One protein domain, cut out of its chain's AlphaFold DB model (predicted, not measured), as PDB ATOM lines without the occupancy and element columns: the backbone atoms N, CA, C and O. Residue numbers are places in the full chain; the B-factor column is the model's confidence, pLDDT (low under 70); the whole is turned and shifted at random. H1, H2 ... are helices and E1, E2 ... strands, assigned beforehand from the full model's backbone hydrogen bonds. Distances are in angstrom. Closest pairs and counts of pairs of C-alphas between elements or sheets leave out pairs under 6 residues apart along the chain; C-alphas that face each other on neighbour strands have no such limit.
ATOM      1  N   THR A  39      85.359  75.334  79.087       88.81
ATOM      2  CA  THR A  39      84.483  75.812  80.165       88.81
ATOM      3  C   THR A  39      83.498  74.728  80.602       88.81
ATOM      4  O   THR A  39      82.872  74.078  79.764       88.81
ATOM      5  N   SER A  40      83.342  74.552  81.915       90.69
ATOM      6  CA  SER A  40      82.386  73.604  82.498       90.69
ATOM      7  C   SER A  40      81.525  74.294  83.559       90.69
ATOM      8  O   SER A  40      81.830  74.265  84.750       90.69
ATOM      9  N   ASP A  41      80.427  74.914  83.117       91.50
ATOM     10  CA  ASP A  41      79.552  75.741  83.965       91.50
ATOM     11  C   ASP A  41      78.797  74.948  85.037       91.50
ATOM     12  O   ASP A  41      78.387  75.505  86.053       91.50
ATOM     13  N   SER A  42      78.600  73.648  84.811       93.44
ATOM     14  CA  SER A  42      77.825  72.773  85.696       93.44
ATOM     15  C   SER A  42      78.691  71.965  86.667       93.44
ATOM     16  O   SER A  42      78.131  71.286  87.536       93.44
ATOM     17  N   LEU A  43      80.024  72.013  86.528       94.88
ATOM     18  CA  LEU A  43      80.944  71.161  87.282       94.88
ATOM     19  C   LEU A  43      80.962  71.584  88.747       94.88
ATOM     20  O   LEU A  43      81.344  72.701  89.068       94.88
ATOM     21  N   GLN A  44      80.563  70.676  89.635       95.50
ATOM     22  CA  GLN A  44      80.453  70.933  91.071       95.50
ATOM     23  C   GLN A  44      81.479  70.158  91.895       95.50
ATOM     24  O   GLN A  44      81.878  70.641  92.956       95.50
ATOM     25  N   ASP A  45      81.896  68.979  91.430       95.75
ATOM     26  CA  ASP A  45      82.823  68.098  92.141       95.75
ATOM     27  C   ASP A  45      83.953  67.650  91.206       95.75
ATOM     28  O   ASP A  45      83.717  66.972  90.203       95.75
ATOM     29  N   LEU A  46      85.177  68.052  91.533       95.25
ATOM     30  CA  LEU A  46      86.386  67.649  90.832       95.25
ATOM     31  C   LEU A  46      87.229  66.765  91.746       95.25
ATOM     32  O   LEU A  46      87.583  67.166  92.852       95.25
ATOM     33  N   ARG A  47      87.622  65.590  91.262       95.31
ATOM     34  CA  ARG A  47      88.521  64.673  91.957       95.31
ATOM     35  C   ARG A  47      89.753  64.385  91.117       95.31
ATOM     36  O   ARG A  47      89.644  63.960  89.969       95.31
ATOM     37  N   ILE A  48      90.920  64.559  91.723       92.31
ATOM     38  CA  ILE A  48      92.213  64.335  91.083       92.31
ATOM     39  C   ILE A  48      92.967  63.266  91.868       92.31
ATOM     40  O   ILE A  48      93.227  63.413  93.064       92.31
ATOM     41  N   PHE A  49      93.312  62.175  91.188       88.25
ATOM     42  CA  PHE A  49      94.142  61.112  91.736       88.25
ATOM     43  C   PHE A  49      95.624  61.440  91.516       88.25
ATOM     44  O   PHE A  49      96.059  61.578  90.372       88.25
ATOM     45  N   LEU A  50      96.385  61.537  92.607       86.12
ATOM     46  CA  LEU A  50      97.813  61.873  92.643       86.12
ATOM     47  C   LEU A  50      98.695  60.623  92.780       86.12
ATOM     48  O   LEU A  50      98.243  59.587  93.270       86.12
ATOM     49  N   SER A  51      99.980  60.752  92.437       76.19
ATOM     50  CA  SER A  51     100.979  59.666  92.409       76.19
ATOM     51  C   SER A  51     100.661  58.562  91.402       76.19
ATOM     52  O   SER A  51     100.808  57.369  91.674       76.19
ATOM     53  N   THR A  52     100.208  58.962  90.220       60.34
ATOM     54  CA  THR A  52      99.835  58.044  89.134       60.34
ATOM     55  C   THR A  52     101.041  57.639  88.284       60.34
ATOM     56  O   THR A  52     101.060  56.558  87.696       60.34
ATOM     57  N   SER A  53     102.100  58.450  88.303       54.22
ATOM     58  CA  SER A  53     103.405  58.177  87.707       54.22
ATOM     59  C   SER A  53     104.279  57.353  88.665       54.22
ATOM     60  O   SER A  53     105.246  57.830  89.255       54.22
ATOM     61  N   TYR A  54     103.961  56.066  88.831       48.28
ATOM     62  CA  TYR A  54     104.825  55.126  89.556       48.28
ATOM     63  C   TYR A  54     106.092  54.815  88.734       48.28
ATOM     64  O   TYR A  54     106.253  53.724  88.187       48.28
ATOM     65  N   GLY A  73      96.714  79.035  81.368       75.19
ATOM     66  CA  GLY A  73      95.785  79.872  82.127       75.19
ATOM     67  C   GLY A  73      94.769  79.066  82.959       75.19
ATOM     68  O   GLY A  73      94.753  77.837  82.936       75.19
ATOM     69  N   PRO A  74      93.919  79.747  83.744       87.69
ATOM     70  CA  PRO A  74      93.004  79.073  84.653       87.69
ATOM     71  C   PRO A  74      91.814  78.438  83.928       87.69
ATOM     72  O   PRO A  74      91.219  79.030  83.024       87.69
ATOM     73  N   TRP A  75      91.381  77.278  84.413       89.81
ATOM     74  CA  TRP A  75      90.152  76.636  83.974       89.81
ATOM     75  C   TRP A  75      88.918  77.379  84.509       89.81
ATOM     76  O   TRP A  75      88.797  77.669  85.702       89.81
ATOM     77  N   HIS A  76      87.970  77.686  83.620       90.25
ATOM     78  CA  HIS A  76      86.711  78.331  83.984       90.25
ATOM     79  C   HIS A  76      85.643  77.315  84.430       90.25
ATOM     80  O   HIS A  76      85.016  76.644  83.604       90.25
ATOM     81  N   VAL A  77      85.435  77.225  85.749       92.62
ATOM     82  CA  VAL A  77      84.510  76.285  86.415       92.62
ATOM     83  C   VAL A  77      83.669  76.979  87.504       92.62
ATOM     84  O   VAL A  77      83.863  76.743  88.697       92.62
ATOM     85  N   PRO A  78      82.716  77.854  87.133       91.75
ATOM     86  CA  PRO A  78      82.017  78.742  88.071       91.75
ATOM     87  C   PRO A  78      81.163  78.053  89.140       91.75
ATOM     88  O   PRO A  78      80.893  78.643  90.185       91.75
ATOM     89  N   ALA A  79      80.732  76.814  88.903       93.94
ATOM     90  CA  ALA A  79      79.933  76.053  89.857       93.94
ATOM     91  C   ALA A  79      80.761  75.142  90.778       93.94
ATOM     92  O   ALA A  79      80.158  74.408  91.568       93.94
ATOM     93  N   LEU A  80      82.100  75.164  90.696       94.75
ATOM     94  CA  LEU A  80      82.948  74.231  91.433       94.75
ATOM     95  C   LEU A  80      82.805  74.447  92.943       94.75
ATOM     96  O   LEU A  80      83.180  75.480  93.492       94.75
ATOM     97  N   LYS A  81      82.274  73.438  93.634       94.25
ATOM     98  CA  LYS A  81      82.086  73.460  95.090       94.25
ATOM     99  C   LYS A  81      83.164  72.669  95.800       94.25
ATOM    100  O   LYS A  81      83.640  73.107  96.841       94.25
ATOM    101  N   ARG A  82      83.547  71.513  95.257       94.50
ATOM    102  CA  ARG A  82      84.490  70.601  95.900       94.50
ATOM    103  C   ARG A  82      85.635  70.235  94.973       94.50
ATOM    104  O   ARG A  82      85.405  69.778  93.859       94.50
ATOM    105  N   LEU A  83      86.850  70.353  95.497       95.94
ATOM    106  CA  LEU A  83      88.034  69.695  94.964       95.94
ATOM    107  C   LEU A  83      88.446  68.576  95.920       95.94
ATOM    108  O   LEU A  83      88.648  68.823  97.104       95.94
ATOM    109  N   THR A  84      88.599  67.360  95.410       95.00
ATOM    110  CA  THR A  84      89.172  66.232  96.143       95.00
ATOM    111  C   THR A  84      90.530  65.888  95.550       95.00
ATOM    112  O   THR A  84      90.619  65.503  94.385       95.00
ATOM    113  N   LEU A  85      91.584  65.980  96.351       92.50
ATOM    114  CA  LEU A  85      92.897  65.447  96.012       92.50
ATOM    115  C   LEU A  85      93.047  64.104  96.722       92.50
ATOM    116  O   LEU A  85      92.915  64.031  97.943       92.50
ATOM    117  N   ALA A  86      93.296  63.041  95.963       90.06
ATOM    118  CA  ALA A  86      93.372  61.690  96.503       90.06
ATOM    119  C   ALA A  86      94.684  61.017  96.111       90.06
ATOM    120  O   ALA A  86      94.948  60.796  94.930       90.06
ATOM    121  N   SER A  87      95.491  60.634  97.097       85.50
ATOM    122  CA  SER A  87      96.651  59.782  96.841       85.50
ATOM    123  C   SER A  87      96.196  58.364  96.506       85.50
ATOM    124  O   SER A  87      95.441  57.739  97.257       85.50
ATOM    125  N   ILE A  88      96.692  57.825  95.391       81.81
ATOM    126  CA  ILE A  88      96.579  56.392  95.078       81.81
ATOM    127  C   ILE A  88      97.874  55.628  95.384       81.81
ATOM    128  O   ILE A  88      98.011  54.459  95.009       81.81
ATOM    129  N   LEU A  89      98.822  56.269  96.078       75.25
ATOM    130  CA  LEU A  89     100.097  55.671  96.442       75.25
ATOM    131  C   LEU A  89      99.864  54.444  97.325       75.25
ATOM    132  O   LEU A  89      99.209  54.504  98.368       75.25
ATOM    133  N   CYS A  90     100.426  53.318  96.899       70.75
ATOM    134  CA  CYS A  90     100.376  52.073  97.644       70.75
ATOM    135  C   CYS A  90     101.795  51.599  97.931       70.75
ATOM    136  O   CYS A  90     102.597  51.428  97.010       70.75
ATOM    137  N   THR A  91     102.086  51.318  99.197       66.94
ATOM    138  CA  THR A  91     103.296  50.578  99.553       66.94
ATOM    139  C   THR A  91     102.992  49.089  99.548       66.94
ATOM    140  O   THR A  91     101.921  48.639  99.966       66.94
ATOM    141  N   TYR A  92     103.933  48.318  99.008       62.00
ATOM    142  CA  TYR A  92     103.891  46.865  99.054       62.00
ATOM    143  C   TYR A  92     104.852  46.396 100.136       62.00
ATOM    144  O   TYR A  92     106.055  46.638 100.038       62.00
ATOM    145  N   THR A  93     104.327  45.721 101.152       60.28
ATOM    146  CA  THR A  93     105.138  45.055 102.168       60.28
ATOM    147  C   THR A  93     105.312  43.588 101.763       60.28
ATOM    148  O   THR A  93     104.354  42.811 101.813       60.28
ATOM    149  N   PRO A  94     106.527  43.157 101.358       53.78
ATOM    150  CA  PRO A  94     106.749  41.805 100.835       53.78
ATOM    151  C   PRO A  94     106.352  40.696 101.808       53.78
ATOM    152  O   PRO A  94     105.964  39.616 101.381       53.78
ATOM    153  N   HIS A  95     106.434  40.978 103.109       58.75
ATOM    154  CA  HIS A  95     106.181  40.014 104.175       58.75
ATOM    155  C   HIS A  95     104.699  39.834 104.521       58.75
ATOM    156  O   HIS A  95     104.356  38.823 105.124       58.75
ATOM    157  N   ALA A  96     103.830  40.778 104.150       57.81
ATOM    158  CA  ALA A  96     102.400  40.699 104.449       57.81
ATOM    159  C   ALA A  96     101.550  40.349 103.218       57.81
ATOM    160  O   ALA A  96     100.361  40.101 103.362       57.81
ATOM    161  N   HIS A  97     102.130  40.349 102.008       57.12
ATOM    162  CA  HIS A  97     101.379  40.270 100.746       57.12
ATOM    163  C   HIS A  97     100.226  41.293 100.654       57.12
ATOM    164  O   HIS A  97      99.276  41.114  99.894       57.12
ATOM    165  N   GLU A  98     100.327  42.392 101.402       58.28
ATOM    166  CA  GLU A  98      99.312  43.433 101.485       58.28
ATOM    167  C   GLU A  98      99.766  44.674 100.721       58.28
ATOM    168  O   GLU A  98     100.932  45.083 100.755       58.28
ATOM    169  N   ARG A  99      98.811  45.298 100.031       61.84
ATOM    170  CA  ARG A  99      98.949  46.665  99.535       61.84
ATOM    171  C   ARG A  99      98.203  47.568 100.496       61.84
ATOM    172  O   ARG A  99      96.998  47.407 100.665       61.84
ATOM    173  N   ARG A 100      98.908  48.519 101.103       66.81
ATOM    174  CA  ARG A 100      98.289  49.541 101.951       66.81
ATOM    175  C   ARG A 100      98.412  50.893 101.274       66.81
ATOM    176  O   ARG A 100      99.481  51.228 100.758       66.81
ATOM    177  N   ARG A 101      97.312  51.649 101.270       68.31
ATOM    178  CA  ARG A 101      97.344  53.051 100.853       68.31
ATOM    179  C   ARG A 101      98.192  53.824 101.846       68.31
ATOM    180  O   ARG A 101      98.017  53.677 103.052       68.31
ATOM    181  N   THR A 102      99.102  54.630 101.333       71.50
ATOM    182  CA  THR A 102      99.966  55.477 102.151       71.50
ATOM    183  C   THR A 102      99.710  56.933 101.845       71.50
ATOM    184  O   THR A 102      99.428  57.294 100.700       71.50
ATOM    185  N   SER A 103      99.829  57.757 102.883       78.06
ATOM    186  CA  SER A 103      99.676  59.194 102.727       78.06
ATOM    187  C   SER A 103     100.770  59.754 101.816       78.06
ATOM    188  O   SER A 103     101.944  59.425 101.995       78.06
ATOM    189  N   LEU A 104     100.387  60.571 100.837       79.44
ATOM    190  CA  LEU A 104     101.318  61.339 100.015       79.44
ATOM    191  C   LEU A 104     101.668  62.638 100.738       79.44
ATOM    192  O   LEU A 104     100.776  63.367 101.170       79.44
ATOM    193  N   LEU A 105     102.957  62.938 100.845       81.00
ATOM    194  CA  LEU A 105     103.428  64.198 101.402       81.00
ATOM    195  C   LEU A 105     103.400  65.281 100.311       81.00
ATOM    196  O   LEU A 105     104.052  65.120  99.284       81.00
ATOM    197  N   VAL A 106     102.657  66.370 100.525       81.75
ATOM    198  CA  VAL A 106     102.483  67.464  99.546       81.75
ATOM    199  C   VAL A 106     102.708  68.814 100.223       81.75
ATOM    200  O   VAL A 106     102.240  69.025 101.345       81.75
ATOM    201  N   ALA A 107     103.417  69.739  99.570       84.50
ATOM    202  CA  ALA A 107     103.597  71.071 100.130       84.50
ATOM    203  C   ALA A 107     102.262  71.825 100.098       84.50
ATOM    204  O   ALA A 107     101.557  71.832  99.091       84.50
ATOM    205  N   ALA A 108     101.922  72.519 101.182       86.06
ATOM    206  CA  ALA A 108     100.723  73.354 101.205       86.06
ATOM    207  C   ALA A 108     100.780  74.474 100.145       86.06
ATOM    208  O   ALA A 108      99.739  74.882  99.628       86.06
ATOM    209  N   ASP A 109     101.984  74.956  99.808       84.94
ATOM    210  CA  ASP A 109     102.161  76.020  98.811       84.94
ATOM    211  C   ASP A 109     101.875  75.532  97.397       84.94
ATOM    212  O   ASP A 109     101.234  76.248  96.639       84.94
ATOM    213  N   ASP A 110     102.243  74.293  97.080       87.31
ATOM    214  CA  ASP A 110     101.987  73.680  95.775       87.31
ATOM    215  C   ASP A 110     100.484  73.621  95.480       87.31
ATOM    216  O   ASP A 110     100.025  74.028  94.413       87.31
ATOM    217  N   ILE A 111      99.686  73.196  96.465       89.94
ATOM    218  CA  ILE A 111      98.223  73.170  96.342       89.94
ATOM    219  C   ILE A 111      97.674  74.592  96.216       89.94
ATOM    220  O   ILE A 111      96.802  74.849  95.386       89.94
ATOM    221  N   ARG A 112      98.176  75.532  97.023       89.12
ATOM    222  CA  ARG A 112      97.742  76.934  96.982       89.12
ATOM    223  C   ARG A 112      98.019  77.564  95.617       89.12
ATOM    224  O   ARG A 112      97.137  78.213  95.060       89.12
ATOM    225  N   LEU A 113      99.220  77.369  95.080       87.88
ATOM    226  CA  LEU A 113      99.622  77.857  93.765       87.88
ATOM    227  C   LEU A 113      98.785  77.212  92.667       87.88
ATOM    228  O   LEU A 113      98.263  77.936  91.827       87.88
ATOM    229  N   PHE A 114      98.562  75.899  92.728       89.62
ATOM    230  CA  PHE A 114      97.668  75.208  91.804       89.62
ATOM    231  C   PHE A 114      96.262  75.820  91.811       89.62
ATOM    232  O   PHE A 114      95.743  76.180  90.759       89.62
ATOM    233  N   LEU A 115      95.660  76.029  92.985       90.56
ATOM    234  CA  LEU A 115      94.345  76.664  93.085       90.56
ATOM    235  C   LEU A 115      94.344  78.079  92.490       90.56
ATOM    236  O   LEU A 115      93.419  78.434  91.767       90.56
ATOM    237  N   LEU A 116      95.381  78.877  92.753       88.88
ATOM    238  CA  LEU A 116      95.490  80.252  92.256       88.88
ATOM    239  C   LEU A 116      95.780  80.346  90.753       88.88
ATOM    240  O   LEU A 116      95.386  81.309  90.104       88.88
ATOM    241  N   GLN A 117      96.501  79.386  90.196       87.69
ATOM    242  CA  GLN A 117      96.919  79.431  88.798       87.69
ATOM    243  C   GLN A 117      95.910  78.732  87.896       87.69
ATOM    244  O   GLN A 117      95.620  79.219  86.808       87.69
ATOM    245  N   GLN A 118      95.348  77.623  88.370       88.38
ATOM    246  CA  GLN A 118      94.526  76.730  87.566       88.38
ATOM    247  C   GLN A 118      93.030  76.875  87.860       88.38
ATOM    248  O   GLN A 118      92.225  76.571  86.989       88.38
ATOM    249  N   LEU A 119      92.634  77.357  89.048       89.06
ATOM    250  CA  LEU A 119      91.226  77.418  89.479       89.06
ATOM    251  C   LEU A 119      90.793  78.788  90.049       89.06
ATOM    252  O   LEU A 119      89.659  78.932  90.505       89.06
ATOM    253  N   ALA A 120      91.642  79.823  89.999       80.88
ATOM    254  CA  ALA A 120      91.374  81.130  90.620       80.88
ATOM    255  C   ALA A 120      90.086  81.855  90.206       80.88
ATOM    256  O   ALA A 120      89.551  82.582  91.045       80.88
ATOM    257  N   PRO A 121      89.555  81.724  88.971       82.00
ATOM    258  CA  PRO A 121      88.284  82.348  88.628       82.00
ATOM    259  C   PRO A 121      87.143  81.881  89.532       82.00
ATOM    260  O   PRO A 121      86.146  82.587  89.671       82.00
ATOM    261  N   SER A 122      87.253  80.685  90.120       83.00
ATOM    262  CA  SER A 122      86.232  80.072  90.968       83.00
ATOM    263  C   SER A 122      86.877  79.033  91.894       83.00
ATOM    264  O   SER A 122      86.755  77.831  91.644       83.00
ATOM    265  N   PRO A 123      87.606  79.472  92.942       83.62
ATOM    266  CA  PRO A 123      88.223  78.544  93.875       83.62
ATOM    267  C   PRO A 123      87.136  77.690  94.546       83.62
ATOM    268  O   PRO A 123      86.048  78.196  94.847       83.62
ATOM    269  N   PRO A 124      87.406  76.397  94.788       90.62
ATOM    270  CA  PRO A 124      86.431  75.508  95.400       90.62
ATOM    271  C   PRO A 124      86.103  75.958  96.829       90.62
ATOM    272  O   PRO A 124      86.963  76.435  97.567       90.62
ATOM    273  N   GLN A 125      84.856  75.746  97.251       89.94
ATOM    274  CA  GLN A 125      84.437  75.996  98.634       89.94
ATOM    275  C   GLN A 125      85.095  75.002  99.595       89.94
ATOM    276  O   GLN A 125      85.559  75.391 100.662       89.94
ATOM    277  N   THR A 126      85.174  73.732  99.200       92.06
ATOM    278  CA  THR A 126      85.741  72.657 100.016       92.06
ATOM    279  C   THR A 126      86.926  72.011  99.309       92.06
ATOM    280  O   THR A 126      86.808  71.559  98.167       92.06
ATOM    281  N   LEU A 127      88.045  71.888 100.020       92.81
ATOM    282  CA  LEU A 127      89.172  71.040  99.651       92.81
ATOM    283  C   LEU A 127      89.142  69.769 100.503       92.81
ATOM    284  O   LEU A 127      89.235  69.827 101.725       92.81
ATOM    285  N   HIS A 128      89.014  68.612  99.865       92.25
ATOM    286  CA  HIS A 128      89.066  67.315 100.526       92.25
ATOM    287  C   HIS A 128      90.386  66.614 100.200       92.25
ATOM    288  O   HIS A 128      90.740  66.439  99.036       92.25
ATOM    289  N   LEU A 129      91.121  66.231 101.238       90.31
ATOM    290  CA  LEU A 129      92.428  65.595 101.150       90.31
ATOM    291  C   LEU A 129      92.317  64.134 101.592       90.31
ATOM    292  O   LEU A 129      92.162  63.836 102.777       90.31
ATOM    293  N   GLU A 130      92.407  63.209 100.642       89.50
ATOM    294  CA  GLU A 130      92.342  61.778 100.928       89.50
ATOM    295  C   GLU A 130      93.731  61.144 100.870       89.50
ATOM    296  O   GLU A 130      94.359  61.096  99.808       89.50
ATOM    297  N   HIS A 131      94.200  60.615 102.006       83.69
ATOM    298  CA  HIS A 131      95.560  60.081 102.135       83.69
ATOM    299  C   HIS A 131      96.622  61.095 101.664       83.69
ATOM    300  O   HIS A 131      97.530  60.759 100.903       83.69
ATOM    301  N   ILE A 132      96.484  62.354 102.079       83.56
ATOM    302  CA  ILE A 132      97.456  63.413 101.809       83.56
ATOM    303  C   ILE A 132      97.842  64.055 103.134       83.56
ATOM    304  O   ILE A 132      96.985  64.443 103.925       83.56
ATOM    305  N   THR A 133      99.144  64.195 103.349       84.88
ATOM    306  CA  THR A 133      99.718  64.925 104.471       84.88
ATOM    307  C   THR A 133     100.315  66.216 103.935       84.88
ATOM    308  O   THR A 133     101.179  66.189 103.060       84.88
ATOM    309  N   LEU A 134      99.853  67.349 104.460       83.69
ATOM    310  CA  LEU A 134     100.409  68.652 104.116       83.69
ATOM    311  C   LEU A 134     101.690  68.911 104.905       83.69
ATOM    312  O   LEU A 134     101.751  68.630 106.103       83.69
ATOM    313  N   TYR A 135     102.680  69.513 104.255       83.50
ATOM    314  CA  TYR A 135     103.807  70.133 104.946       83.50
ATOM    315  C   TYR A 135     103.979  71.588 104.527       83.50
ATOM    316  O   TYR A 135     103.652  71.987 103.409       83.50
ATOM    317  N   GLU A 136     104.517  72.393 105.434       82.19
ATOM    318  CA  GLU A 136     104.881  73.779 105.171       82.19
ATOM    319  C   GLU A 136     106.194  74.119 105.897       82.19
ATOM    320  O   GLU A 136     106.477  73.549 106.958       82.19
ATOM    321  N   PRO A 137     107.021  75.035 105.363       80.62
ATOM    322  CA  PRO A 137     108.172  75.551 106.093       80.62
ATOM    323  C   PRO A 137     107.739  76.241 107.390       80.62
ATOM    324  O   PRO A 137     106.690  76.893 107.440       80.62
ATOM    325  N   SER A 138     108.568  76.160 108.433       78.25
ATOM    326  CA  SER A 138     108.296  76.847 109.699       78.25
ATOM    327  C   SER A 138     108.042  78.339 109.468       78.25
ATOM    328  O   SER A 138     108.819  79.001 108.791       78.25
ATOM    329  N   GLN A 139     106.968  78.865 110.065       77.50
ATOM    330  CA  GLN A 139     106.558  80.278 109.984       77.50
ATOM    331  C   GLN A 139     106.076  80.765 108.600       77.50
ATOM    332  O   GLN A 139     105.828  81.959 108.445       77.50
ATOM    333  N   SER A 140     105.885  79.880 107.612       80.62
ATOM    334  CA  SER A 140     105.381  80.273 106.282       80.62
ATOM    335  C   SER A 140     103.910  80.716 106.284       80.62
ATOM    336  O   SER A 140     103.535  81.583 105.499       80.62
ATOM    337  N   ASN A 141     103.093  80.196 107.211       84.50
ATOM    338  CA  ASN A 141     101.640  80.414 107.278       84.50
ATOM    339  C   ASN A 141     100.897  79.994 105.995       84.50
ATOM    340  O   ASN A 141      99.786  80.464 105.743       84.50
ATOM    341  N   THR A 142     101.479  79.118 105.183       83.88
ATOM    342  CA  THR A 142     100.905  78.705 103.906       83.88
ATOM    343  C   THR A 142      99.651  77.865 104.095       83.88
ATOM    344  O   THR A 142      98.686  78.047 103.357       83.88
ATOM    345  N   VAL A 143      99.610  77.005 105.115       84.50
ATOM    346  CA  VAL A 143      98.392  76.250 105.449       84.50
ATOM    347  C   VAL A 143      97.255  77.205 105.813       84.50
ATOM    348  O   VAL A 143      96.125  77.020 105.369       84.50
ATOM    349  N   ARG A 144      97.549  78.285 106.552       81.69
ATOM    350  CA  ARG A 144      96.555  79.329 106.848       81.69
ATOM    351  C   ARG A 144      96.100  80.048 105.578       81.69
ATOM    352  O   ARG A 144      94.906  80.192 105.376       81.69
ATOM    353  N   ALA A 145      97.026  80.438 104.704       85.38
ATOM    354  CA  ALA A 145      96.679  81.075 103.435       85.38
ATOM    355  C   ALA A 145      95.844  80.156 102.522       85.38
ATOM    356  O   ALA A 145      95.006  80.636 101.765       85.38
ATOM    357  N   LEU A 146      96.053  78.837 102.595       84.19
ATOM    358  CA  LEU A 146      95.218  77.853 101.909       84.19
ATOM    359  C   LEU A 146      93.798  77.820 102.499       84.19
ATOM    360  O   LEU A 146      92.837  77.821 101.738       84.19
ATOM    361  N   HIS A 147      93.657  77.877 103.827       84.50
ATOM    362  CA  HIS A 147      92.363  78.035 104.509       84.50
ATOM    363  C   HIS A 147      91.663  79.371 104.221       84.50
ATOM    364  O   HIS A 147      90.446  79.445 104.323       84.50
ATOM    365  N   ASP A 148      92.395  80.429 103.875       85.94
ATOM    366  CA  ASP A 148      91.778  81.690 103.447       85.94
ATOM    367  C   ASP A 148      91.265  81.606 101.994       85.94
ATOM    368  O   ASP A 148      90.378  82.363 101.598       85.94
ATOM    369  N   LEU A 149      91.821  80.686 101.194       85.81
ATOM    370  CA  LEU A 149      91.472  80.483  99.786       85.81
ATOM    371  C   LEU A 149      90.257  79.562  99.596       85.81
ATOM    372  O   LEU A 149      89.498  79.749  98.645       85.81
ATOM    373  N   VAL A 150      90.067  78.582 100.483       87.25
ATOM    374  CA  VAL A 150      88.927  77.648 100.478       87.25
ATOM    375  C   VAL A 150      88.170  77.740 101.800       87.25
ATOM    376  O   VAL A 150      88.778  77.867 102.852       87.25
ATOM    377  N   GLN A 151      86.841  77.650 101.784       81.62
ATOM    378  CA  GLN A 151      86.032  77.802 103.005       81.62
ATOM    379  C   GLN A 151      86.259  76.667 104.013       81.62
ATOM    380  O   GLN A 151      86.154  76.882 105.221       81.62
ATOM    381  N   GLU A 152      86.558  75.461 103.528       85.94
ATOM    382  CA  GLU A 152      86.723  74.274 104.361       85.94
ATOM    383  C   GLU A 152      87.814  73.347 103.810       85.94
ATOM    384  O   GLU A 152      87.841  73.048 102.615       85.94
ATOM    385  N   ILE A 153      88.684  72.843 104.694       85.44
ATOM    386  CA  ILE A 153      89.614  71.750 104.387       85.44
ATOM    387  C   ILE A 153      89.216  70.537 105.223       85.44
ATOM    388  O   ILE A 153      89.209  70.598 106.451       85.44
ATOM    389  N   THR A 154      88.904  69.435 104.549       85.50
ATOM    390  CA  THR A 154      88.574  68.147 105.170       85.50
ATOM    391  C   THR A 154      89.647  67.123 104.834       85.50
ATOM    392  O   THR A 154      90.268  67.183 103.772       85.50
ATOM    393  N   THR A 155      89.874  66.171 105.734       80.56
ATOM    394  CA  THR A 155      90.820  65.071 105.530       80.56
ATOM    395  C   THR A 155      90.122  63.748 105.818       80.56
ATOM    396  O   THR A 155      89.381  63.628 106.792       80.56
ATOM    397  N   SER A 156      90.351  62.742 104.976       70.19
ATOM    398  CA  SER A 156      90.002  61.360 105.306       70.19
ATOM    399  C   SER A 156      91.291  60.625 105.672       70.19
ATOM    400  O   SER A 156      92.088  60.289 104.788       70.19
ATOM    401  N   GLU A 157      91.541  60.403 106.961       57.56
ATOM    402  CA  GLU A 157      92.675  59.580 107.381       57.56
ATOM    403  C   GLU A 157      92.417  58.091 107.118       57.56
ATOM    404  O   GLU A 157      91.347  57.554 107.411       57.56
TER     405      GLU A 157
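This is residues 39 to 54 and 73 to 157 of the 184 residues of an uncharacterized protein of Exidia glandulosa HHB12029 (UniProt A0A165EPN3). What does the model look like? A twisted wall of four parallel strands, E1, E2, E6 and E8, has the small strand pair E5 and E7 beginning near the end of E2 and folding back towards two helices, H1 and H2, of which H2 grazes the wall. The thin hairpin of E3 and E4 sticks out beyond the wall as an arm and makes the longest span. What are the counts and the size? The 101 printed residues hold, in order, E1, E2, E3, E4, E5, H1, E6, E7, H2 and E8, a mixed class of helices and strands, with the four-stranded sheet in the order E1, E2, E6, E8. The whole is only just compact, close to loose, with a radius of gyration of the C-alphas of 15.1 A and spans of 48 by 36 by 23 A.

Which elements come first? E1 is residues 45 to 50, 16.2 A long, from C-alpha 45 at (82.823, 68.098, 92.141). E2 is residues 82 to 87, 16.3 A long; E3 is 90 to 93, E4 98 to 101 and E5 104 to 107. What follows? H1 is residues 108 to 118, 15.4 A long; E6 is 126 to 130, 12.8 A, and E7 132 to 135. H2 is residues 142 to 149, 10.4 A, and E8 is 152 to 156, 13.4 A, ending at C-alpha 156 at (90.002, 61.360, 105.306).

How is the large sheet joined? E1 and E2 are parallel at 18 degrees, with N 48 and O 84 at 2.8 A; E2 and E6 at 14 degrees, with N 128 and O 83 at 2.8 A; E6 and E8 at 18 degrees, with N 127 and O 152 at 2.8 A. E1 and E8 are its edge strands. Which smaller pairs are there? E5 and E7 are parallel at 35 degrees, with N 133 and O 104 at 2.8 A. E3 and E4 form an antiparallel hairpin at 148 degrees, with N 91 and O 100 at 3.0 A. Where are the helices? H1 and H2 touch, the C-alphas of Arg 112 and Leu 146 being closest at 5.6 A, and run the same way at 35.2 degrees, only just a steep tilt. H2 only grazes the large sheet, with residues 143 to 149, and H1 is not on it; in both helices every O i to N i+4 pair is within hydrogen-bond range.

How far does it reach? The two C-alphas farthest apart are those of Asp 41 and His 95, at 48.9 A. Where is it cut? Residues 55 to 72 are not printed, and C-alphas 54 and 73 are 27.4 A apart; of the links printed whole, none is long. Where is confidence low? Residues 52 to 54, 91 to 101 and 157 have pLDDT under 70, against a mean of 82.4 for the printed part.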